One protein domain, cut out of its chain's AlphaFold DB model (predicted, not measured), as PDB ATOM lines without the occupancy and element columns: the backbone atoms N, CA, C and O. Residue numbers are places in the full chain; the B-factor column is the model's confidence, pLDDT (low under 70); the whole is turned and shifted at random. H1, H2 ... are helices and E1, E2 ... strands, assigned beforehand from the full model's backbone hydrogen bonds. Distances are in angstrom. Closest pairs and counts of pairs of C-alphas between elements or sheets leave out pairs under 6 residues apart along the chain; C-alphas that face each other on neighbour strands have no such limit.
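This is residues 122 to 276 of the 278 residues of an uncharacterized protein of Bacteroidales bacterium (UniProt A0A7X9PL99). Two four-stranded sheets lie face to face as a sandwich, their strands crossed; E1 and E2 run on from one sheet into an arm with the short helix H1 at its tip, where residues 141 to 147 stick out. H3, with the short H2 near it, lies at one end of the sandwich. The printed part has 155 residues, mixed helices and strands, in the order E1 H1 E2 E3 E4 E5 E6 H2 E7 E8 H3. The sheets, E1 - E2 - E6 - E5 and E4 - E3 - E7 - E8, are antiparallel throughout. The whole is only just loose, close to compact, with a radius of gyration of the C-alphas of 18.2 A and spans of 53 by 43 by 30 A.

Find C-alpha 122 at (-32.269, -36.926, 38.057); from there E1, residues 122 to 137, runs 33.6 A and bends by 87 degrees at residue 125. H1 is residues 142 to 147. E2, residues 152 to 166, covers 38.7 A and bends by 62 degrees at residue 155. Next come E3, residues 174 to 184, 31.3 A; E4, residues 189 to 191; E5, residues 197 to 199; and E6, residues 214 to 220, 19.7 A. H2 is residues 226 to 230. E7, residues 235 to 245, runs 32.3 A, and E8, residues 251 to 260, 27.6 A. H3, residues 262 to 276, ends 21.8 A on at C-alpha 276, (-70.345, -43.025, 28.206).

Look first at the sandwich, two sheets face to face: their facing parts are 10.1 A centre to centre, with strands at 57 degrees. Both sheets are twisted. In the first, check N 130 and O 159 of E1 and E2, 2.9 A; N 160 and O 219 of E2 and E6, 2.8 A; and N 218 and O 198 of the hairpin E5 and E6, 3.3 A, all within hydrogen-bond range. In the second, look at N 190 and O 183 of the hairpin E3 and E4, 2.8 A; N 178 and O 241 of E3 and E7, 2.9 A; and N 240 and O 257 of the hairpin E7 and E8, 2.8 A. Across the sandwich, the closest C-alphas of E3 and E5 are those of Ile 177 and Thr 197, 6.2 A apart. H2 is on the first sheet, at a height over the sheet of 8.5 A; its closest C-alpha pair with E2 is Lys 226 and Val 155, 5.0 A. H3 only grazes both sheets; its closest C-alpha pair with E1 is Phe 268 and Leu 131, 7.1 A, and with E7 Thr 262 and Val 236, 4.6 A. H2 and H3 are close but not clearly touching, the C-alphas of Leu 229 and Thr 269 being 6.0 A apart. H1 is on neither sheet. O i to N i+4 pairs are within range in 1 of 2 for H1, 9 of 11 for H3 and 0 of 1 for H2, which has 2 of 2 O i to N i+3 pairs.

The C-alphas farthest apart are those of Ile 248 and Gln 276, 56.6 A. The printed part has no cut, and the link E5 to E6, residues 200 to 213, is long. In this model the mean pLDDT of the printed part is 87.0; look for values under 70 at residues 139 to 146, 148, 150, 193 to 197 and 276.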
ATOM      1  N   GLU A 122     -31.157 -37.823  37.755       94.06
ATOM      2  CA  GLU A 122     -32.269 -36.926  38.057       94.06
ATOM      3  C   GLU A 122     -33.210 -36.822  36.862       94.06
ATOM      4  O   GLU A 122     -32.766 -36.591  35.736       94.06
ATOM      5  N   ILE A 123     -34.513 -36.978  37.109       93.31
ATOM      6  CA  ILE A 123     -35.543 -36.672  36.117       93.31
ATOM      7  C   ILE A 123     -35.855 -35.178  36.155       93.31
ATOM      8  O   ILE A 123     -36.175 -34.621  37.202       93.31
ATOM      9  N   SER A 124     -35.843 -34.542  34.989       94.56
ATOM     10  CA  SER A 124     -36.205 -33.137  34.815       94.56
ATOM     11  C   SER A 124     -37.016 -32.924  33.533       94.56
ATOM     12  O   SER A 124     -37.206 -33.843  32.737       94.56
ATOM     13  N   ASN A 125     -37.533 -31.703  33.341       95.06
ATOM     14  CA  ASN A 125     -38.208 -31.274  32.109       95.06
ATOM     15  C   ASN A 125     -39.296 -32.254  31.620       95.06
ATOM     16  O   ASN A 125     -39.249 -32.757  30.495       95.06
ATOM     17  N   VAL A 126     -40.271 -32.548  32.487       95.50
ATOM     18  CA  VAL A 126     -41.407 -33.416  32.150       95.50
ATOM     19  C   VAL A 126     -42.262 -32.738  31.077       95.50
ATOM     20  O   VAL A 126     -42.897 -31.713  31.316       95.50
ATOM     21  N   ARG A 127     -42.262 -33.320  29.878       95.31
ATOM     22  CA  ARG A 127     -42.984 -32.839  28.688       95.31
ATOM     23  C   ARG A 127     -44.331 -33.519  28.504       95.31
ATOM     24  O   ARG A 127     -45.256 -32.915  27.969       95.31
ATOM     25  N   LEU A 128     -44.433 -34.777  28.925       93.25
ATOM     26  CA  LEU A 128     -45.656 -35.562  28.852       93.25
ATOM     27  C   LEU A 128     -45.831 -36.331  30.153       93.25
ATOM     28  O   LEU A 128     -44.888 -36.936  30.649       93.25
ATOM     29  N   ASP A 129     -47.053 -36.314  30.664       93.12
ATOM     30  CA  ASP A 129     -47.495 -37.060  31.835       93.12
ATOM     31  C   ASP A 129     -49.014 -37.241  31.684       93.12
ATOM     32  O   ASP A 129     -49.802 -36.316  31.913       93.12
ATOM     33  N   THR A 130     -49.451 -38.398  31.183       93.00
ATOM     34  CA  THR A 130     -50.869 -38.603  30.857       93.00
ATOM     35  C   THR A 130     -51.299 -40.065  30.932       93.00
ATOM     36  O   THR A 130     -50.692 -40.930  30.301       93.00
ATOM     37  N   LEU A 131     -52.425 -40.321  31.610       91.81
ATOM     38  CA  LEU A 131     -53.179 -41.577  31.520       91.81
ATOM     39  C   LEU A 131     -54.064 -41.591  30.268       91.81
ATOM     40  O   LEU A 131     -54.755 -40.614  29.968       91.81
ATOM     41  N   LYS A 132     -54.063 -42.702  29.530       90.69
ATOM     42  CA  LYS A 132     -54.893 -42.899  28.333       90.69
ATOM     43  C   LYS A 132     -55.466 -44.306  28.276       90.69
ATOM     44  O   LYS A 132     -54.849 -45.251  28.757       90.69
ATOM     45  N   VAL A 133     -56.625 -44.437  27.630       87.94
ATOM     46  CA  VAL A 133     -57.099 -45.729  27.123       87.94
ATOM     47  C   VAL A 133     -56.633 -45.862  25.680       87.94
ATOM     48  O   VAL A 133     -56.904 -44.980  24.863       87.94
ATOM     49  N   GLU A 134     -55.949 -46.951  25.361       85.25
ATOM     50  CA  GLU A 134     -55.482 -47.258  24.012       85.25
ATOM     51  C   GLU A 134     -55.946 -48.648  23.583       85.25
ATOM     52  O   GLU A 134     -56.153 -49.531  24.412       85.25
ATOM     53  N   GLY A 135     -56.115 -48.835  22.273       77.81
ATOM     54  CA  GLY A 135     -56.312 -50.158  21.693       77.81
ATOM     55  C   GLY A 135     -54.964 -50.852  21.533       77.81
ATOM     56  O   GLY A 135     -54.139 -50.426  20.729       77.81
ATOM     57  N   GLU A 136     -54.742 -51.926  22.276       72.62
ATOM     58  CA  GLU A 136     -53.568 -52.785  22.142       72.62
ATOM     59  C   GLU A 136     -53.929 -54.002  21.296       72.62
ATOM     60  O   GLU A 136     -54.948 -54.662  21.524       72.62
ATOM     61  N   LYS A 137     -53.101 -54.290  20.290       70.50
ATOM     62  CA  LYS A 137     -53.279 -55.459  19.432       70.50
ATOM     63  C   LYS A 137     -53.020 -56.717  20.257       70.50
ATOM     64  O   LYS A 137     -51.943 -56.879  20.815       70.50
ATOM     65  N   ILE A 138     -53.994 -57.615  20.301       73.06
ATOM     66  CA  ILE A 138     -53.851 -58.915  20.952       73.06
ATOM     67  C   ILE A 138     -52.882 -59.750  20.109       73.06
ATOM     68  O   ILE A 138     -53.061 -59.851  18.890       73.06
ATOM     69  N   GLU A 139     -51.861 -60.334  20.741       66.62
ATOM     70  CA  GLU A 139     -50.992 -61.303  20.075       66.62
ATOM     71  C   GLU A 139     -51.843 -62.459  19.535       66.62
ATOM     72  O   GLU A 139     -52.563 -63.132  20.270       66.62
ATOM     73  N   GLN A 140     -51.792 -62.645  18.219       66.00
ATOM     74  CA  GLN A 140     -52.445 -63.742  17.512       66.00
ATOM     75  C   GLN A 140     -51.369 -64.725  17.064       66.00
ATOM     76  O   GLN A 140     -50.276 -64.312  16.664       66.00
ATOM     77  N   GLY A 141     -51.679 -66.023  17.092       66.38
ATOM     78  CA  GLY A 141     -50.787 -67.025  16.515       66.38
ATOM     79  C   GLY A 141     -50.537 -66.745  15.028       66.38
ATOM     80  O   GLY A 141     -51.400 -66.193  14.343       66.38
ATOM     81  N   PHE A 142     -49.371 -67.145  14.509       68.38
ATOM     82  CA  PHE A 142     -48.964 -66.885  13.119       68.38
ATOM     83  C   PHE A 142     -50.071 -67.221  12.102       68.38
ATOM     84  O   PHE A 142     -50.419 -66.387  11.269       68.38
ATOM     85  N   PHE A 143     -50.701 -68.394  12.227       62.62
ATOM     86  CA  PHE A 143     -51.803 -68.799  11.351       62.62
ATOM     87  C   PHE A 143     -53.073 -67.949  11.532       62.62
ATOM     88  O   PHE A 143     -53.683 -67.567  10.541       62.62
ATOM     89  N   GLU A 144     -53.461 -67.586  12.756       62.50
ATOM     90  CA  GLU A 144     -54.632 -66.722  12.985       62.50
ATOM     91  C   GLU A 144     -54.432 -65.315  12.418       62.50
ATOM     92  O   GLU A 144     -55.369 -64.738  11.866       62.50
ATOM     93  N   SER A 145     -53.209 -64.785  12.490       65.19
ATOM     94  CA  SER A 145     -52.883 -63.458  11.959       65.19
ATOM     95  C   SER A 145     -52.977 -63.364  10.428       65.19
ATOM     96  O   SER A 145     -53.149 -62.269   9.898       65.19
ATOM     97  N   LEU A 146     -52.893 -64.500   9.721       67.62
ATOM     98  CA  LEU A 146     -53.001 -64.575   8.258       67.62
ATOM     99  C   LEU A 146     -54.450 -64.648   7.757       67.62
ATOM    100  O   LEU A 146     -54.717 -64.266   6.619       67.62
ATOM    101  N   PHE A 147     -55.379 -65.139   8.582       74.06
ATOM    102  CA  PHE A 147     -56.759 -65.426   8.161       74.06
ATOM    103  C   PHE A 147     -57.829 -64.664   8.949       74.06
ATOM    104  O   PHE A 147     -59.015 -64.804   8.653       74.06
ATOM    105  N   SER A 148     -57.451 -63.865   9.949       67.75
ATOM    106  CA  SER A 148     -58.399 -63.111  10.768       67.75
ATOM    107  C   SER A 148     -57.996 -61.652  10.932       67.75
ATOM    108  O   SER A 148     -56.822 -61.291  10.878       67.75
ATOM    109  N   ASN A 149     -58.998 -60.796  11.140       71.56
ATOM    110  CA  ASN A 149     -58.745 -59.401  11.462       71.56
ATOM    111  C   ASN A 149     -58.029 -59.288  12.819       71.56
ATOM    112  O   ASN A 149     -58.348 -60.037  13.754       71.56
ATOM    113  N   PRO A 150     -57.098 -58.329  12.959       65.94
ATOM    114  CA  PRO A 150     -56.418 -58.085  14.219       65.94
ATOM    115  C   PRO A 150     -57.437 -57.720  15.300       65.94
ATOM    116  O   PRO A 150     -58.232 -56.791  15.138       65.94
ATOM    117  N   LYS A 151     -57.423 -58.470  16.404       73.06
ATOM    118  CA  LYS A 151     -58.235 -58.162  17.584       73.06
ATOM    119  C   LYS A 151     -57.484 -57.169  18.460       73.06
ATOM    120  O   LYS A 151     -56.276 -57.295  18.640       73.06
ATOM    121  N   TYR A 152     -58.211 -56.214  19.021       71.88
ATOM    122  CA  TYR A 152     -57.664 -55.227  19.942       71.88
ATOM    123  C   TYR A 152     -58.383 -55.331  21.284       71.88
ATOM    124  O   TYR A 152     -59.600 -55.522  21.317       71.88
ATOM    125  N   LYS A 153     -57.639 -55.191  22.382       77.12
ATOM    126  CA  LYS A 153     -58.193 -54.957  23.720       77.12
ATOM    127  C   LYS A 153     -57.934 -53.505  24.105       77.12
ATOM    128  O   LYS A 153     -56.893 -52.946  23.777       77.12
ATOM    129  N   ASN A 154     -58.894 -52.893  24.789       81.69
ATOM    130  CA  ASN A 154     -58.684 -51.573  25.365       81.69
ATOM    131  C   ASN A 154     -57.919 -51.725  26.671       81.69
ATOM    132  O   ASN A 154     -58.308 -52.518  27.530       81.69
ATOM    133  N   VAL A 155     -56.866 -50.941  26.819       85.38
ATOM    134  CA  VAL A 155     -55.975 -50.983  27.972       85.38
ATOM    135  C   VAL A 155     -55.660 -49.578  28.437       85.38
ATOM    136  O   VAL A 155     -55.683 -48.627  27.659       85.38
ATOM    137  N   VAL A 156     -55.407 -49.449  29.727       88.50
ATOM    138  CA  VAL A 156     -54.966 -48.219  30.360       88.50
ATOM    139  C   VAL A 156     -53.451 -48.190  30.331       88.50
ATOM    140  O   VAL A 156     -52.792 -49.133  30.770       88.50
ATOM    141  N   VAL A 157     -52.915 -47.092  29.822       89.88
ATOM    142  CA  VAL A 157     -51.481 -46.834  29.741       89.88
ATOM    143  C   VAL A 157     -51.189 -45.458  30.302       89.88
ATOM    144  O   VAL A 157     -52.007 -44.542  30.218       89.88
ATOM    145  N   TYR A 158     -49.993 -45.304  30.839       91.38
ATOM    146  CA  TYR A 158     -49.443 -44.030  31.243       91.38
ATOM    147  C   TYR A 158     -48.308 -43.670  30.293       91.38
ATOM    148  O   TYR A 158     -47.404 -44.470  30.043       91.38
ATOM    149  N   ARG A 159     -48.383 -42.480  29.708       91.94
ATOM    150  CA  ARG A 159     -47.342 -41.943  28.835       91.94
ATOM    151  C   ARG A 159     -46.577 -40.871  29.578       91.94
ATOM    152  O   ARG A 159     -47.189 -39.950  30.116       91.94
ATOM    153  N   PHE A 160     -45.260 -40.992  29.558       93.25
ATOM    154  CA  PHE A 160     -44.360 -40.093  30.251       93.25
ATOM    155  C   PHE A 160     -43.162 -39.750  29.372       93.25
ATOM    156  O   PHE A 160     -42.518 -40.638  28.818       93.25
ATOM    157  N   GLU A 161     -42.858 -38.467  29.235       95.00
ATOM    158  CA  GLU A 161     -41.682 -37.987  28.511       95.00
ATOM    159  C   GLU A 161     -40.974 -36.954  29.359       95.00
ATOM    160  O   GLU A 161     -41.591 -35.999  29.830       95.00
ATOM    161  N   ALA A 162     -39.675 -37.143  29.532       96.19
ATOM    162  CA  ALA A 162     -38.852 -36.293  30.371       96.19
ATOM    163  C   ALA A 162     -37.389 -36.414  29.955       96.19
ATOM    164  O   ALA A 162     -37.047 -37.114  28.997       96.19
ATOM    165  N   ASP A 163     -36.536 -35.727  30.686       96.25
ATOM    166  CA  ASP A 163     -35.095 -35.774  30.558       96.25
ATOM    167  C   ASP A 163     -34.494 -36.460  31.782       96.25
ATOM    168  O   ASP A 163     -34.972 -36.260  32.893       96.25
ATOM    169  N   VAL A 164     -33.449 -37.262  31.582       95.88
ATOM    170  CA  VAL A 164     -32.633 -37.810  32.672       95.88
ATOM    171  C   VAL A 164     -31.254 -37.187  32.598       95.88
ATOM    172  O   VAL A 164     -30.627 -37.235  31.538       95.88
ATOM    173  N   THR A 165     -30.772 -36.626  33.699       96.38
ATOM    174  CA  THR A 165     -29.422 -36.064  33.815       96.38
ATOM    175  C   THR A 165     -28.523 -37.024  34.586       96.38
ATOM    176  O   THR A 165     -28.931 -37.574  35.606       96.38
ATOM    177  N   ASN A 166     -27.308 -37.250  34.080       96.19
ATOM    178  CA  ASN A 166     -26.275 -38.020  34.771       96.19
ATOM    179  C   ASN A 166     -25.489 -37.080  35.688       96.19
ATOM    180  O   ASN A 166     -24.591 -36.382  35.226       96.19
ATOM    181  N   ASN A 167     -25.812 -37.065  36.978       95.88
ATOM    182  CA  ASN A 167     -25.123 -36.240  37.973       95.88
ATOM    183  C   ASN A 167     -23.873 -36.930  38.555       95.88
ATOM    184  O   ASN A 167     -23.225 -36.387  39.449       95.88
ATOM    185  N   THR A 168     -23.518 -38.125  38.070       93.50
ATOM    186  CA  THR A 168     -22.294 -38.821  38.484       93.50
ATOM    187  C   THR A 168     -21.051 -38.227  37.820       93.50
ATOM    188  O   THR A 168     -21.124 -37.474  36.850       93.50
ATOM    189  N   ASP A 169     -19.876 -38.626  38.305       93.50
ATOM    190  CA  ASP A 169     -18.584 -38.376  37.661       93.50
ATOM    191  C   ASP A 169     -18.214 -39.461  36.622       93.50
ATOM    192  O   ASP A 169     -17.074 -39.501  36.150       93.50
ATOM    193  N   LYS A 170     -19.150 -40.359  36.270       94.75
ATOM    194  CA  LYS A 170     -18.913 -41.538  35.422       94.75
ATOM    195  C   LYS A 170     -19.438 -41.366  34.000       94.75
ATOM    196  O   LYS A 170     -20.449 -40.712  33.752       94.75
ATOM    197  N   TYR A 171     -18.758 -42.030  33.064       95.25
ATOM    198  CA  TYR A 171     -19.218 -42.204  31.687       95.25
ATOM    199  C   TYR A 171     -19.980 -43.520  31.565       95.25
ATOM    200  O   TYR A 171     -19.380 -44.595  31.554       95.25
ATOM    201  N   ILE A 172     -21.297 -43.426  31.440       96.25
ATOM    202  CA  ILE A 172     -22.171 -44.594  31.366       96.25
ATOM    203  C   ILE A 172     -22.142 -45.158  29.947       96.25
ATOM    204  O   ILE A 172     -22.302 -44.430  28.964       96.25
ATOM    205  N   THR A 173     -21.917 -46.464  29.834       94.19
ATOM    206  CA  THR A 173     -21.790 -47.158  28.541       94.19
ATOM    207  C   THR A 173     -22.858 -48.204  28.292       94.19
ATOM    208  O   THR A 173     -22.961 -48.671  27.161       94.19
ATOM    209  N   ASP A 174     -23.650 -48.542  29.302       93.06
ATOM    210  CA  ASP A 174     -24.895 -49.283  29.155       93.06
ATOM    211  C   ASP A 174     -25.916 -48.714  30.136       93.06
ATOM    212  O   ASP A 174     -25.562 -48.349  31.258       93.06
ATOM    213  N   ALA A 175     -27.159 -48.579  29.689       93.50
ATOM    214  CA  ALA A 175     -28.233 -48.098  30.538       93.50
ATOM    215  C   ALA A 175     -29.594 -48.598  30.060       93.50
ATOM    216  O   ALA A 175     -29.927 -48.535  28.871       93.50
ATOM    217  N   GLN A 176     -30.421 -49.014  31.012       90.94
ATOM    218  CA  GLN A 176     -31.794 -49.437  30.785       90.94
ATOM    219  C   GLN A 176     -32.723 -48.706  31.741       90.94
ATOM    220  O   GLN A 176     -32.452 -48.592  32.931       90.94
ATOM    221  N   ILE A 177     -33.854 -48.240  31.219       90.06
ATOM    222  CA  ILE A 177     -34.913 -47.674  32.049       90.06
ATOM    223  C   ILE A 177     -36.079 -48.641  32.072       90.06
ATOM    224  O   ILE A 177     -36.576 -49.076  31.030       90.06
ATOM    225  N   LYS A 178     -36.540 -48.937  33.280       89.19
ATOM    226  CA  LYS A 178     -37.716 -49.753  33.544       89.19
ATOM    227  C   LYS A 178     -38.747 -48.879  34.227       89.19
ATOM    228  O   LYS A 178     -38.445 -48.144  35.158       89.19
ATOM    229  N   SER A 179     -39.983 -48.967  33.763       89.19
ATOM    230  CA  SER A 179     -41.081 -48.187  34.317       89.19
ATOM    231  C   SER A 179     -42.263 -49.077  34.655       89.19
ATOM    232  O   SER A 179     -42.492 -50.105  34.003       89.19
ATOM    233  N   LYS A 180     -43.008 -48.702  35.696       89.69
ATOM    234  CA  LYS A 180     -44.191 -49.445  36.134       89.69
ATOM    235  C   LYS A 180     -45.286 -48.473  36.547       89.69
ATOM    236  O   LYS A 180     -45.057 -47.600  37.374       89.69
ATOM    237  N   LEU A 181     -46.477 -48.674  35.987       92.75
ATOM    238  CA  LEU A 181     -47.723 -48.179  36.564       92.75
ATOM    239  C   LEU A 181     -48.264 -49.269  37.491       92.75
ATOM    240  O   LEU A 181     -48.392 -50.425  37.070       92.75
ATOM    241  N   LYS A 182     -48.554 -48.901  38.736       93.06
ATOM    242  CA  LYS A 182     -49.036 -49.791  39.788       93.06
ATOM    243  C   LYS A 182     -50.398 -49.320  40.277       93.06
ATOM    244  O   LYS A 182     -50.528 -48.173  40.691       93.06
ATOM    245  N   LEU A 183     -51.385 -50.214  40.282       94.81
ATOM    246  CA  LEU A 183     -52.613 -50.043  41.061       94.81
ATOM    247  C   LEU A 183     -52.455 -50.856  42.340       94.81
ATOM    248  O   LEU A 183     -52.390 -52.087  42.289       94.81
ATOM    249  N   ILE A 184     -52.348 -50.175  43.470       94.69
ATOM    250  CA  ILE A 184     -51.977 -50.782  44.742       94.69
ATOM    251  C   ILE A 184     -53.232 -50.889  45.605       94.69
ATOM    252  O   ILE A 184     -53.802 -49.884  46.030       94.69
ATOM    253  N   PHE A 185     -53.649 -52.124  45.864       93.94
ATOM    254  CA  PHE A 185     -54.682 -52.483  46.829       93.94
ATOM    255  C   PHE A 185     -54.026 -53.062  48.083       93.94
ATOM    256  O   PHE A 185     -52.886 -53.518  48.034       93.94
ATOM    257  N   GLU A 186     -54.763 -53.097  49.191       90.94
ATOM    258  CA  GLU A 186     -54.253 -53.616  50.467       90.94
ATOM    259  C   GLU A 186     -53.713 -55.051  50.360       90.94
ATOM    260  O   GLU A 186     -52.669 -55.371  50.924       90.94
ATOM    261  N   GLU A 187     -54.395 -55.901  49.594       87.25
ATOM    262  CA  GLU A 187     -54.039 -57.317  49.454       87.25
ATOM    263  C   GLU A 187     -53.214 -57.628  48.199       87.25
ATOM    264  O   GLU A 187     -52.648 -58.715  48.086       87.25
ATOM    265  N   LYS A 188     -53.172 -56.720  47.213       89.69
ATOM    266  CA  LYS A 188     -52.510 -56.985  45.928       89.69
ATOM    267  C   LYS A 188     -52.095 -55.719  45.192       89.69
ATOM    268  O   LYS A 188     -52.832 -54.739  45.158       89.69
ATOM    269  N   THR A 189     -50.994 -55.809  44.455       91.69
ATOM    270  CA  THR A 189     -50.601 -54.787  43.479       91.69
ATOM    271  C   THR A 189     -50.794 -55.311  42.066       91.69
ATOM    272  O   THR A 189     -50.276 -56.366  41.704       91.69
ATOM    273  N   ILE A 190     -51.519 -54.555  41.246       91.69
ATOM    274  CA  ILE A 190     -51.625 -54.790  39.809       91.69
ATOM    275  C   ILE A 190     -50.559 -53.956  39.118       91.69
ATOM    276  O   ILE A 190     -50.560 -52.731  39.209       91.69
ATOM    277  N   ILE A 191     -49.656 -54.629  38.418       89.06
ATOM    278  CA  ILE A 191     -48.601 -54.008  37.621       89.06
ATOM    279  C   ILE A 191     -48.952 -54.276  36.160       89.06
ATOM    280  O   ILE A 191     -49.281 -55.413  35.819       89.06
ATOM    281  N   GLY A 192     -48.883 -53.268  35.288       76.44
ATOM    282  CA  GLY A 192     -49.037 -53.533  33.852       76.44
ATOM    283  C   GLY A 192     -47.999 -54.563  33.352       76.44
ATOM    284  O   GLY A 192     -46.895 -54.631  33.899       76.44
ATOM    285  N   ALA A 193     -48.295 -55.313  32.274       56.50
ATOM    286  CA  ALA A 193     -47.373 -56.258  31.595       56.50
ATOM    287  C   ALA A 193     -46.563 -55.674  30.386       56.50
ATOM    288  O   ALA A 193     -47.011 -54.741  29.748       56.50
ATOM    289  N   ASN A 194     -45.333 -56.188  30.145       53.06
ATOM    290  CA  ASN A 194     -44.242 -55.750  29.211       53.06
ATOM    291  C   ASN A 194     -44.347 -54.406  28.442       53.06
ATOM    292  O   ASN A 194     -45.219 -54.216  27.614       53.06
ATOM    293  N   SER A 195     -43.401 -53.478  28.687       57.47
ATOM    294  CA  SER A 195     -43.437 -52.085  28.211       57.47
ATOM    295  C   SER A 195     -42.350 -51.821  27.190       57.47
ATOM    296  O   SER A 195     -41.248 -52.358  27.280       57.47
ATOM    297  N   SER A 196     -42.640 -50.889  26.287       64.56
ATOM    298  CA  SER A 196     -41.638 -50.146  25.533       64.56
ATOM    299  C   SER A 196     -41.177 -48.949  26.371       64.56
ATOM    300  O   SER A 196     -41.842 -47.911  26.428       64.56
ATOM    301  N   THR A 197     -40.062 -49.106  27.076       67.31
ATOM    302  CA  THR A 197     -39.399 -48.024  27.811       67.31
ATOM    303  C   THR A 197     -38.005 -47.865  27.227       67.31
ATOM    304  O   THR A 197     -37.253 -48.834  27.172       67.31
ATOM    305  N   SER A 198     -37.676 -46.677  26.723       78.06
ATOM    306  CA  SER A 198     -36.387 -46.462  26.065       78.06
ATOM    307  C   SER A 198     -35.908 -45.022  26.176       78.06
ATOM    308  O   SER A 198     -36.693 -44.077  26.067       78.06
ATOM    309  N   PHE A 199     -34.592 -44.868  26.284       84.88
ATOM    310  CA  PHE A 199     -33.918 -43.633  25.910       84.88
ATOM    311  C   PHE A 199     -34.155 -43.348  24.426       84.88
ATOM    312  O   PHE A 199     -34.111 -44.262  23.600       84.88
ATOM    313  N   SER A 200     -34.364 -42.083  24.059       82.00
ATOM    314  CA  SER A 200     -34.573 -41.724  22.646       82.00
ATOM    315  C   SER A 200     -33.308 -41.902  21.792       82.00
ATOM    316  O   SER A 200     -33.383 -41.915  20.567       82.00
ATOM    317  N   SER A 201     -32.142 -42.056  22.426       83.44
ATOM    318  CA  SER A 201     -30.874 -42.398  21.782       83.44
ATOM    319  C   SER A 201     -30.193 -43.529  22.542       83.44
ATOM    320  O   SER A 201     -30.173 -43.498  23.771       83.44
ATOM    321  N   SER A 202     -29.581 -44.476  21.828       86.12
ATOM    322  CA  SER A 202     -28.822 -45.552  22.463       86.12
ATOM    323  C   SER A 202     -27.623 -45.017  23.247       86.12
ATOM    324  O   SER A 202     -26.911 -44.119  22.789       86.12
ATOM    325  N   ILE A 203     -27.411 -45.601  24.422       90.75
ATOM    326  CA  ILE A 203     -26.226 -45.410  25.254       90.75
ATOM    327  C   ILE A 203     -25.356 -46.642  25.035       90.75
ATOM    328  O   ILE A 203     -25.849 -47.768  25.075       90.75
ATOM    329  N   SER A 204     -24.095 -46.432  24.673       91.38
ATOM    330  CA  SER A 204     -23.190 -47.526  24.319       91.38
ATOM    331  C   SER A 204     -21.734 -47.129  24.532       91.38
ATOM    332  O   SER A 204     -21.405 -45.953  24.669       91.38
ATOM    333  N   LYS A 205     -20.815 -48.094  24.431       89.12
ATOM    334  CA  LYS A 205     -19.363 -47.827  24.440       89.12
ATOM    335  C   LYS A 205     -18.905 -46.837  23.360       89.12
ATOM    336  O   LYS A 205     -17.915 -46.144  23.559       89.12
ATOM    337  N   SER A 206     -19.592 -46.773  22.216       91.25
ATOM    338  CA  SER A 206     -19.256 -45.841  21.128       91.25
ATOM    339  C   SER A 206     -19.966 -44.489  21.239       91.25
ATOM    340  O   SER A 206     -19.572 -43.542  20.560       91.25
ATOM    341  N   LYS A 207     -21.003 -44.394  22.078       93.06
ATOM    342  CA  LYS A 207     -21.754 -43.171  22.386       93.06
ATOM    343  C   LYS A 207     -22.082 -43.150  23.884       93.06
ATOM    344  O   LYS A 207     -23.240 -43.380  24.249       93.06
ATOM    345  N   PRO A 208     -21.068 -42.954  24.746       94.31
ATOM    346  CA  PRO A 208     -21.279 -42.951  26.184       94.31
ATOM    347  C   PRO A 208     -22.167 -41.776  26.595       94.31
ATOM    348  O   PRO A 208     -22.249 -40.763  25.900       94.31
ATOM    349  N   TRP A 209     -22.826 -41.924  27.736       95.81
ATOM    350  CA  TRP A 209     -23.549 -40.853  28.402       95.81
ATOM    351  C   TRP A 209     -22.640 -40.231  29.464       95.81
ATOM    352  O   TRP A 209     -22.300 -40.870  30.462       95.81
ATOM    353  N   GLY A 210     -22.171 -39.014  29.188       96.12
ATOM    354  CA  GLY A 210     -21.155 -38.343  29.994       96.12
ATOM    355  C   GLY A 210     -21.686 -37.707  31.285       96.12
ATOM    356  O   GLY A 210     -22.896 -37.512  31.426       96.12
ATOM    357  N   PRO A 211     -20.786 -37.353  32.220       96.62
ATOM    358  CA  PRO A 211     -21.109 -36.541  33.393       96.62
ATOM    359  C   PRO A 211     -21.782 -35.214  33.022       96.62
ATOM    360  O   PRO A 211     -21.315 -34.502  32.133       96.62
ATOM    361  N   GLY A 212     -22.872 -34.875  33.709       96.06
ATOM    362  CA  GLY A 212     -23.669 -33.662  33.500       96.06
ATOM    363  C   GLY A 212     -24.490 -33.640  32.206       96.06
ATOM    364  O   GLY A 212     -25.229 -32.686  31.966       96.06
ATOM    365  N   GLU A 213     -24.379 -34.661  31.354       96.69
ATOM    366  CA  GLU A 213     -25.178 -34.744  30.138       96.69
ATOM    367  C   GLU A 213     -26.605 -35.196  30.440       96.69
ATOM    368  O   GLU A 213     -26.872 -35.966  31.367       96.69
ATOM    369  N   THR A 214     -27.517 -34.791  29.562       96.50
ATOM    370  CA  THR A 214     -28.932 -35.132  29.645       96.50
ATOM    371  C   THR A 214     -29.343 -36.030  28.482       96.50
ATOM    372  O   THR A 214     -28.952 -35.802  27.333       96.50
ATOM    373  N   LYS A 215     -30.162 -37.046  28.767       95.31
ATOM    374  CA  LYS A 215     -30.764 -37.931  27.767       95.31
ATOM    375  C   LYS A 215     -32.289 -37.872  27.848       95.31
ATOM    376  O   LYS A 215     -32.845 -38.122  28.917       95.31
ATOM    377  N   PRO A 216     -32.980 -37.592  26.731       95.31
ATOM    378  CA  PRO A 216     -34.429 -37.656  26.699       95.31
ATOM    379  C   PRO A 216     -34.909 -39.105  26.782       95.31
ATOM    380  O   PRO A 216     -34.313 -40.028  26.210       95.31
ATOM    381  N   ILE A 217     -36.026 -39.281  27.476       93.94
ATOM    382  CA  ILE A 217     -36.729 -40.548  27.629       93.94
ATOM    383  C   ILE A 217     -38.165 -40.405  27.148       93.94
ATOM    384  O   ILE A 217     -38.804 -39.364  27.322       93.94
ATOM    385  N   SER A 218     -38.672 -41.480  26.551       93.06
ATOM    386  CA  SER A 218     -40.088 -41.626  26.241       93.06
ATOM    387  C   SER A 218     -40.550 -42.977  26.753       93.06
ATOM    388  O   SER A 218     -39.968 -44.029  26.466       93.06
ATOM    389  N   ILE A 219     -41.574 -42.921  27.587       90.50
ATOM    390  CA  ILE A 219     -42.101 -44.048  28.321       90.50
ATOM    391  C   ILE A 219     -43.562 -44.192  27.948       90.50
ATOM    392  O   ILE A 219     -44.372 -43.281  28.116       90.50
ATOM    393  N   LYS A 220     -43.908 -45.391  27.506       89.81
ATOM    394  CA  LYS A 220     -45.274 -45.882  27.559       89.81
ATOM    395  C   LYS A 220     -45.283 -47.029  28.554       89.81
ATOM    396  O   LYS A 220     -44.570 -48.018  28.362       89.81
ATOM    397  N   THR A 221     -46.044 -46.882  29.633       86.75
ATOM    398  CA  THR A 221     -46.181 -47.974  30.582       86.75
ATOM    399  C   THR A 221     -46.891 -49.131  29.936       86.75
ATOM    400  O   THR A 221     -47.668 -49.013  28.991       86.75
ATOM    401  N   LYS A 222     -46.605 -50.254  30.558       77.75
ATOM    402  CA  LYS A 222     -47.282 -51.507  30.405       77.75
ATOM    403  C   LYS A 222     -48.803 -51.377  30.507       77.75
ATOM    404  O   LYS A 222     -49.309 -50.538  31.258       77.75
ATOM    405  N   ASP A 223     -49.485 -52.259  29.797       83.00
ATOM    406  CA  ASP A 223     -50.929 -52.237  29.637       83.00
ATOM    407  C   ASP A 223     -51.640 -52.772  30.892       83.00
ATOM    408  O   ASP A 223     -51.341 -53.866  31.383       83.00
ATOM    409  N   ILE A 224     -52.583 -51.993  31.421       87.06
ATOM    410  CA  ILE A 224     -53.499 -52.402  32.491       87.06
ATOM    411  C   ILE A 224     -54.878 -52.632  31.878       87.06
ATOM    412  O   ILE A 224     -55.383 -51.795  31.138       87.06
ATOM    413  N   ASP A 225     -55.512 -53.763  32.176       85.00
ATOM    414  CA  ASP A 225     -56.830 -54.074  31.619       85.00
ATOM    415  C   ASP A 225     -57.869 -52.993  31.983       85.00
ATOM    416  O   ASP A 225     -57.958 -52.553  33.134       85.00
ATOM    417  N   LYS A 226     -58.687 -52.578  31.004       86.38
ATOM    418  CA  LYS A 226     -59.767 -51.595  31.191       86.38
ATOM    419  C   LYS A 226     -60.720 -51.976  32.333       86.38
ATOM    420  O   LYS A 226     -61.307 -51.079  32.934       86.38
ATOM    421  N   VAL A 227     -60.876 -53.262  32.667       86.88
ATOM    422  CA  VAL A 227     -61.716 -53.711  33.792       86.88
ATOM    423  C   VAL A 227     -61.343 -53.016  35.105       86.88
ATOM    424  O   VAL A 227     -62.225 -52.749  35.923       86.88
ATOM    425  N   TYR A 228     -60.066 -52.656  35.281       89.69
ATOM    426  CA  TYR A 228     -59.583 -51.980  36.480       89.69
ATOM    427  C   TYR A 228     -60.104 -50.543  36.633       89.69
ATOM    428  O   TYR A 228     -60.127 -50.040  37.750       89.69
ATOM    429  N   LEU A 229     -60.627 -49.915  35.570       88.69
ATOM    430  CA  LEU A 229     -61.293 -48.602  35.647       88.69
ATOM    431  C   LEU A 229     -62.588 -48.618  36.479       88.69
ATOM    432  O   LEU A 229     -63.104 -47.563  36.844       88.69
ATOM    433  N   ASN A 230     -63.134 -49.802  36.767       88.31
ATOM    434  CA  ASN A 230     -64.317 -49.956  37.617       88.31
ATOM    435  C   ASN A 230     -63.976 -50.030  39.113       88.31
ATOM    436  O   ASN A 230     -64.884 -50.124  39.937       88.31
ATOM    437  N   TYR A 231     -62.691 -50.001  39.465       90.44
ATOM    438  CA  TYR A 231     -62.215 -50.102  40.838       90.44
ATOM    439  C   TYR A 231     -61.567 -48.791  41.271       90.44
ATOM    440  O   TYR A 231     -61.011 -48.056  40.455       90.44
ATOM    441  N   LYS A 232     -61.609 -48.537  42.579       91.69
ATOM    442  CA  LYS A 232     -60.913 -47.423  43.218       91.69
ATOM    443  C   LYS A 232     -59.745 -47.970  44.046       91.69
ATOM    444  O   LYS A 232     -59.965 -48.352  45.197       91.69
ATOM    445  N   PRO A 233     -58.545 -48.126  43.459       94.06
ATOM    446  CA  PRO A 233     -57.369 -48.499  44.237       94.06
ATOM    447  C   PRO A 233     -57.050 -47.405  45.275       94.06
ATOM    448  O   PRO A 233     -57.173 -46.228  44.946       94.06
ATOM    449  N   PRO A 234     -56.640 -47.766  46.507       95.31
ATOM    450  CA  PRO A 234     -56.150 -46.811  47.500       95.31
ATOM    451  C   PRO A 234     -54.985 -45.951  47.011       95.31
ATOM    452  O   PRO A 234     -54.943 -44.771  47.339       95.31
ATOM    453  N   TYR A 235     -54.069 -46.540  46.232       95.06
ATOM    454  CA  TYR A 235     -52.955 -45.809  45.635       95.06
ATOM    455  C   TYR A 235     -52.748 -46.200  44.174       95.06
ATOM    456  O   TYR A 235     -52.844 -47.377  43.801       95.06
ATOM    457  N   VAL A 236     -52.391 -45.216  43.358       94.69
ATOM    458  CA  VAL A 236     -51.902 -45.409  41.992       94.69
ATOM    459  C   VAL A 236     -50.541 -44.761  41.887       94.69
ATOM    460  O   VAL A 236     -50.416 -43.565  42.085       94.69
ATOM    461  N   VAL A 237     -49.516 -45.540  41.563       93.00
ATOM    462  CA  VAL A 237     -48.133 -45.048  41.554       93.00
ATOM    463  C   VAL A 237     -47.501 -45.312  40.206       93.00
ATOM    464  O   VAL A 237     -47.646 -46.398  39.635       93.00
ATOM    465  N   PHE A 238     -46.765 -44.324  39.711       91.81
ATOM    466  CA  PHE A 238     -45.845 -44.506  38.603       91.81
ATOM    467  C   PHE A 238     -44.409 -44.366  39.087       91.81
ATOM    468  O   PHE A 238     -44.052 -43.389  39.739       91.81
ATOM    469  N   GLU A 239     -43.583 -45.349  38.743       90.25
ATOM    470  CA  GLU A 239     -42.189 -45.402  39.164       90.25
ATOM    471  C   GLU A 239     -41.247 -45.646  37.977       90.25
ATOM    472  O   GLU A 239     -41.590 -46.369  37.030       90.25
ATOM    473  N   ILE A 240     -40.048 -45.060  38.050       90.69
ATOM    474  CA  ILE A 240     -38.961 -45.233  37.085       90.69
ATOM    475  C   ILE A 240     -37.727 -45.759  37.820       90.69
ATOM    476  O   ILE A 240     -37.198 -45.122  38.728       90.69
ATOM    477  N   ASN A 241     -37.247 -46.918  37.389       90.19
ATOM    478  CA  ASN A 241     -35.979 -47.505  37.795       90.19
ATOM    479  C   ASN A 241     -34.977 -47.390  36.643       90.19
ATOM    480  O   ASN A 241     -35.335 -47.542  35.470       90.19
ATOM    481  N   LEU A 242     -33.736 -47.077  36.999       91.75
ATOM    482  CA  LEU A 242     -32.621 -46.960  36.077       91.75
ATOM    483  C   LEU A 242     -31.554 -47.974  36.472       91.75
ATOM    484  O   LEU A 242     -31.076 -47.968  37.605       91.75
ATOM    485  N   GLU A 243     -31.167 -48.776  35.492       92.44
ATOM    486  CA  GLU A 243     -29.972 -49.607  35.515       92.44
ATOM    487  C   GLU A 243     -28.913 -48.913  34.652       92.44
ATOM    488  O   GLU A 243     -29.209 -48.532  33.517       92.44
ATOM    489  N   ALA A 244     -27.709 -48.696  35.177       93.19
ATOM    490  CA  ALA A 244     -26.627 -48.012  34.474       93.19
ATOM    491  C   ALA A 244     -25.256 -48.567  34.871       93.19
ATOM    492  O   ALA A 244     -24.985 -48.775  36.053       93.19
ATOM    493  N   GLU A 245     -24.376 -48.757  33.887       94.12
ATOM    494  CA  GLU A 245     -23.035 -49.309  34.096       94.12
ATOM    495  C   GLU A 245     -21.945 -48.549  33.331       94.12
ATOM    496  O   GLU A 245     -22.139 -48.076  32.199       94.12
ATOM    497  N   ASP A 246     -20.759 -48.477  33.936       91.75
ATOM    498  CA  ASP A 246     -19.529 -48.053  33.263       91.75
ATOM    499  C   ASP A 246     -18.622 -49.258  32.917       91.75
ATOM    500  O   ASP A 246     -18.808 -50.365  33.428       91.75
ATOM    501  N   PRO A 247     -17.613 -49.091  32.042       83.94
ATOM    502  CA  PRO A 247     -16.745 -50.198  31.634       83.94
ATOM    503  C   PRO A 247     -15.803 -50.735  32.716       83.94
ATOM    504  O   PRO A 247     -15.162 -51.761  32.485       83.94
ATOM    505  N   ILE A 248     -15.629 -50.013  33.826       85.38
ATOM    506  CA  ILE A 248     -14.603 -50.283  34.842       85.38
ATOM    507  C   ILE A 248     -15.188 -50.790  36.167       85.38
ATOM    508  O   ILE A 248     -14.422 -51.109  37.075       85.38
ATOM    509  N   GLY A 249     -16.513 -50.933  36.257       80.56
ATOM    510  CA  GLY A 249     -17.204 -51.632  37.340       80.56
ATOM    511  C   GLY A 249     -18.156 -50.775  38.174       80.56
ATOM    512  O   GLY A 249     -18.652 -51.267  39.187       80.56
ATOM    513  N   PHE A 250     -18.431 -49.523  37.794       88.75
ATOM    514  CA  PHE A 250     -19.580 -48.808  38.350       88.75
ATOM    515  C   PHE A 250     -20.868 -49.485  37.876       88.75
ATOM    516  O   PHE A 250     -21.052 -49.693  36.678       88.75
ATOM    517  N   SER A 251     -21.756 -49.788  38.819       90.19
ATOM    518  CA  SER A 251     -23.095 -50.300  38.553       90.19
ATOM    519  C   SER A 251     -24.086 -49.562  39.441       90.19
ATOM    520  O   SER A 251     -23.820 -49.295  40.617       90.19
ATOM    521  N   TYR A 252     -25.217 -49.207  38.852       89.94
ATOM    522  CA  TYR A 252     -26.315 -48.506  39.485       89.94
ATOM    523  C   TYR A 252     -27.609 -49.217  39.110       89.94
ATOM    524  O   TYR A 252     -27.874 -49.402  37.929       89.94
ATOM    525  N   ASP A 253     -28.406 -49.594  40.105       89.25
ATOM    526  CA  ASP A 253     -29.749 -50.155  39.938       89.25
ATOM    527  C   ASP A 253     -30.627 -49.627  41.075       89.25
ATOM    528  O   ASP A 253     -30.616 -50.145  42.197       89.25
ATOM    529  N   LYS A 254     -31.325 -48.519  40.815       88.56
ATOM    530  CA  LYS A 254     -32.204 -47.877  41.802       88.56
ATOM    531  C   LYS A 254     -33.381 -47.164  41.142       88.56
ATOM    532  O   LYS A 254     -33.394 -46.875  39.944       88.56
ATOM    533  N   ASN A 255     -34.401 -46.883  41.949       88.12
ATOM    534  CA  ASN A 255     -35.497 -46.000  41.570       88.12
ATOM    535  C   ASN A 255     -35.007 -44.541  41.515       88.12
ATOM    536  O   ASN A 255     -34.423 -44.055  42.480       88.12
ATOM    537  N   ILE A 256     -35.257 -43.866  40.394       90.69
ATOM    538  CA  ILE A 256     -34.876 -42.462  40.151       90.69
ATOM    539  C   ILE A 256     -36.085 -41.526  40.060       90.69
ATOM    540  O   ILE A 256     -35.922 -40.329  39.841       90.69
ATOM    541  N   TRP A 257     -37.302 -42.066  40.156       89.81
ATOM    542  CA  TRP A 257     -38.541 -41.296  40.139       89.81
ATOM    543  C   TRP A 257     -39.709 -42.126  40.659       89.81
ATOM    544  O   TRP A 257     -39.900 -43.281  40.267       89.81
ATOM    545  N   GLU A 258     -40.546 -41.496  41.468       89.94
ATOM    546  CA  GLU A 258     -41.788 -42.057  41.977       89.94
ATOM    547  C   GLU A 258     -42.804 -40.920  42.084       89.94
ATOM    548  O   GLU A 258     -42.491 -39.846  42.598       89.94
ATOM    549  N   VAL A 259     -44.005 -41.129  41.555       90.12
ATOM    550  CA  VAL A 259     -45.089 -40.148  41.628       90.12
ATOM    551  C   VAL A 259     -46.401 -40.842  41.959       90.12
ATOM    552  O   VAL A 259     -46.748 -41.871  41.371       90.12
ATOM    553  N   ASP A 260     -47.128 -40.255  42.907       91.75
ATOM    554  CA  ASP A 260     -48.500 -40.629  43.220       91.75
ATOM    555  C   ASP A 260     -49.441 -40.028  42.165       91.75
ATOM    556  O   ASP A 260     -49.472 -38.821  41.925       91.75
ATOM    557  N   LEU A 261     -50.177 -40.903  41.490       94.06
ATOM    558  CA  LEU A 261     -51.134 -40.602  40.433       94.06
ATOM    559  C   LEU A 261     -52.578 -40.862  40.878       94.06
ATOM    560  O   LEU A 261     -53.461 -40.911  40.021       94.06
ATOM    561  N   THR A 262     -52.835 -41.060  42.172       94.50
ATOM    562  CA  THR A 262     -54.157 -41.453  42.688       94.50
ATOM    563  C   THR A 262     -55.247 -40.457  42.285       94.50
ATOM    564  O   THR A 262     -56.243 -40.858  41.685       94.50
ATOM    565  N   ASP A 263     -55.013 -39.158  42.477       94.06
ATOM    566  CA  ASP A 263     -55.963 -38.111  42.068       94.06
ATOM    567  C   ASP A 263     -56.165 -38.091  40.544       94.06
ATOM    568  O   ASP A 263     -57.289 -38.049  40.044       94.06
ATOM    569  N   LYS A 264     -55.073 -38.225  39.778       94.44
ATOM    570  CA  LYS A 264     -55.128 -38.272  38.308       94.44
ATOM    571  C   LYS A 264     -55.905 -39.492  37.805       94.44
ATOM    572  O   LYS A 264     -56.560 -39.409  36.767       94.44
ATOM    573  N   TRP A 265     -55.827 -40.623  38.502       94.00
ATOM    574  CA  TRP A 265     -56.611 -41.816  38.195       94.00
ATOM    575  C   TRP A 265     -58.101 -41.597  38.460       94.00
ATOM    576  O   TRP A 265     -58.930 -41.948  37.616       94.00
ATOM    577  N   ASP A 266     -58.444 -40.989  39.596       92.94
ATOM    578  CA  ASP A 266     -59.827 -40.656  39.944       92.94
ATOM    579  C   ASP A 266     -60.449 -39.721  38.891       92.94
ATOM    580  O   ASP A 266     -61.489 -40.054  38.315       92.94
ATOM    581  N   ASP A 267     -59.764 -38.633  38.530       92.94
ATOM    582  CA  ASP A 267     -60.217 -37.695  37.492       92.94
ATOM    583  C   ASP A 267     -60.365 -38.374  36.123       92.94
ATOM    584  O   ASP A 267     -61.364 -38.206  35.411       92.94
ATOM    585  N   PHE A 268     -59.377 -39.190  35.750       92.38
ATOM    586  CA  PHE A 268     -59.381 -39.927  34.490       92.38
ATOM    587  C   PHE A 268     -60.556 -40.907  34.400       92.38
ATOM    588  O   PHE A 268     -61.237 -40.971  33.373       92.38
ATOM    589  N   THR A 269     -60.825 -41.664  35.466       91.31
ATOM    590  CA  THR A 269     -61.940 -42.620  35.498       91.31
ATOM    591  C   THR A 269     -63.299 -41.925  35.526       91.31
ATOM    592  O   THR A 269     -64.228 -42.409  34.873       91.31
ATOM    593  N   ALA A 270     -63.426 -40.786  36.216       88.50
ATOM    594  CA  ALA A 270     -64.642 -39.977  36.232       88.50
ATOM    595  C   ALA A 270     -64.973 -39.436  34.831       88.50
ATOM    596  O   ALA A 270     -66.055 -39.709  34.306       88.50
ATOM    597  N   GLY A 271     -64.005 -38.797  34.163       86.94
ATOM    598  CA  GLY A 271     -64.204 -38.240  32.820       86.94
ATOM    599  C   GLY A 271     -64.505 -39.291  31.741       86.94
ATOM    600  O   GLY A 271     -65.110 -38.983  30.714       86.94
ATOM    601  N   LEU A 272     -64.115 -40.555  31.948       86.31
ATOM    602  CA  LEU A 272     -64.489 -41.662  31.059       86.31
ATOM    603  C   LEU A 272     -65.929 -42.147  31.255       86.31
ATOM    604  O   LEU A 272     -66.496 -42.701  30.311       86.31
ATOM    605  N   LYS A 273     -66.496 -41.991  32.456       83.00
ATOM    606  CA  LYS A 273     -67.885 -42.371  32.753       83.00
ATOM    607  C   LYS A 273     -68.864 -41.351  32.184       83.00
ATOM    608  O   LYS A 273     -69.831 -41.759  31.556       83.00
ATOM    609  N   GLU A 274     -68.559 -40.060  32.312       78.69
ATOM    610  CA  GLU A 274     -69.373 -38.974  31.739       78.69
ATOM    611  C   GLU A 274     -69.517 -39.115  30.217       78.69
ATOM    612  O   GLU A 274     -70.617 -39.066  29.679       78.69
ATOM    613  N   LYS A 275     -68.423 -39.440  29.518       76.06
ATOM    614  CA  LYS A 275     -68.431 -39.669  28.060       76.06
ATOM    615  C   LYS A 275     -69.175 -40.930  27.603       76.06
ATOM    616  O   LYS A 275     -69.306 -41.135  26.403       76.06
ATOM    617  N   GLN A 276     -69.560 -41.821  28.518       64.44
ATOM    618  CA  GLN A 276     -70.345 -43.025  28.206       64.44
ATOM    619  C   GLN A 276     -71.839 -42.844  28.503       64.44
ATOM    620  O   GLN A 276     -72.627 -43.700  28.104       64.44
TER     621      GLN A 276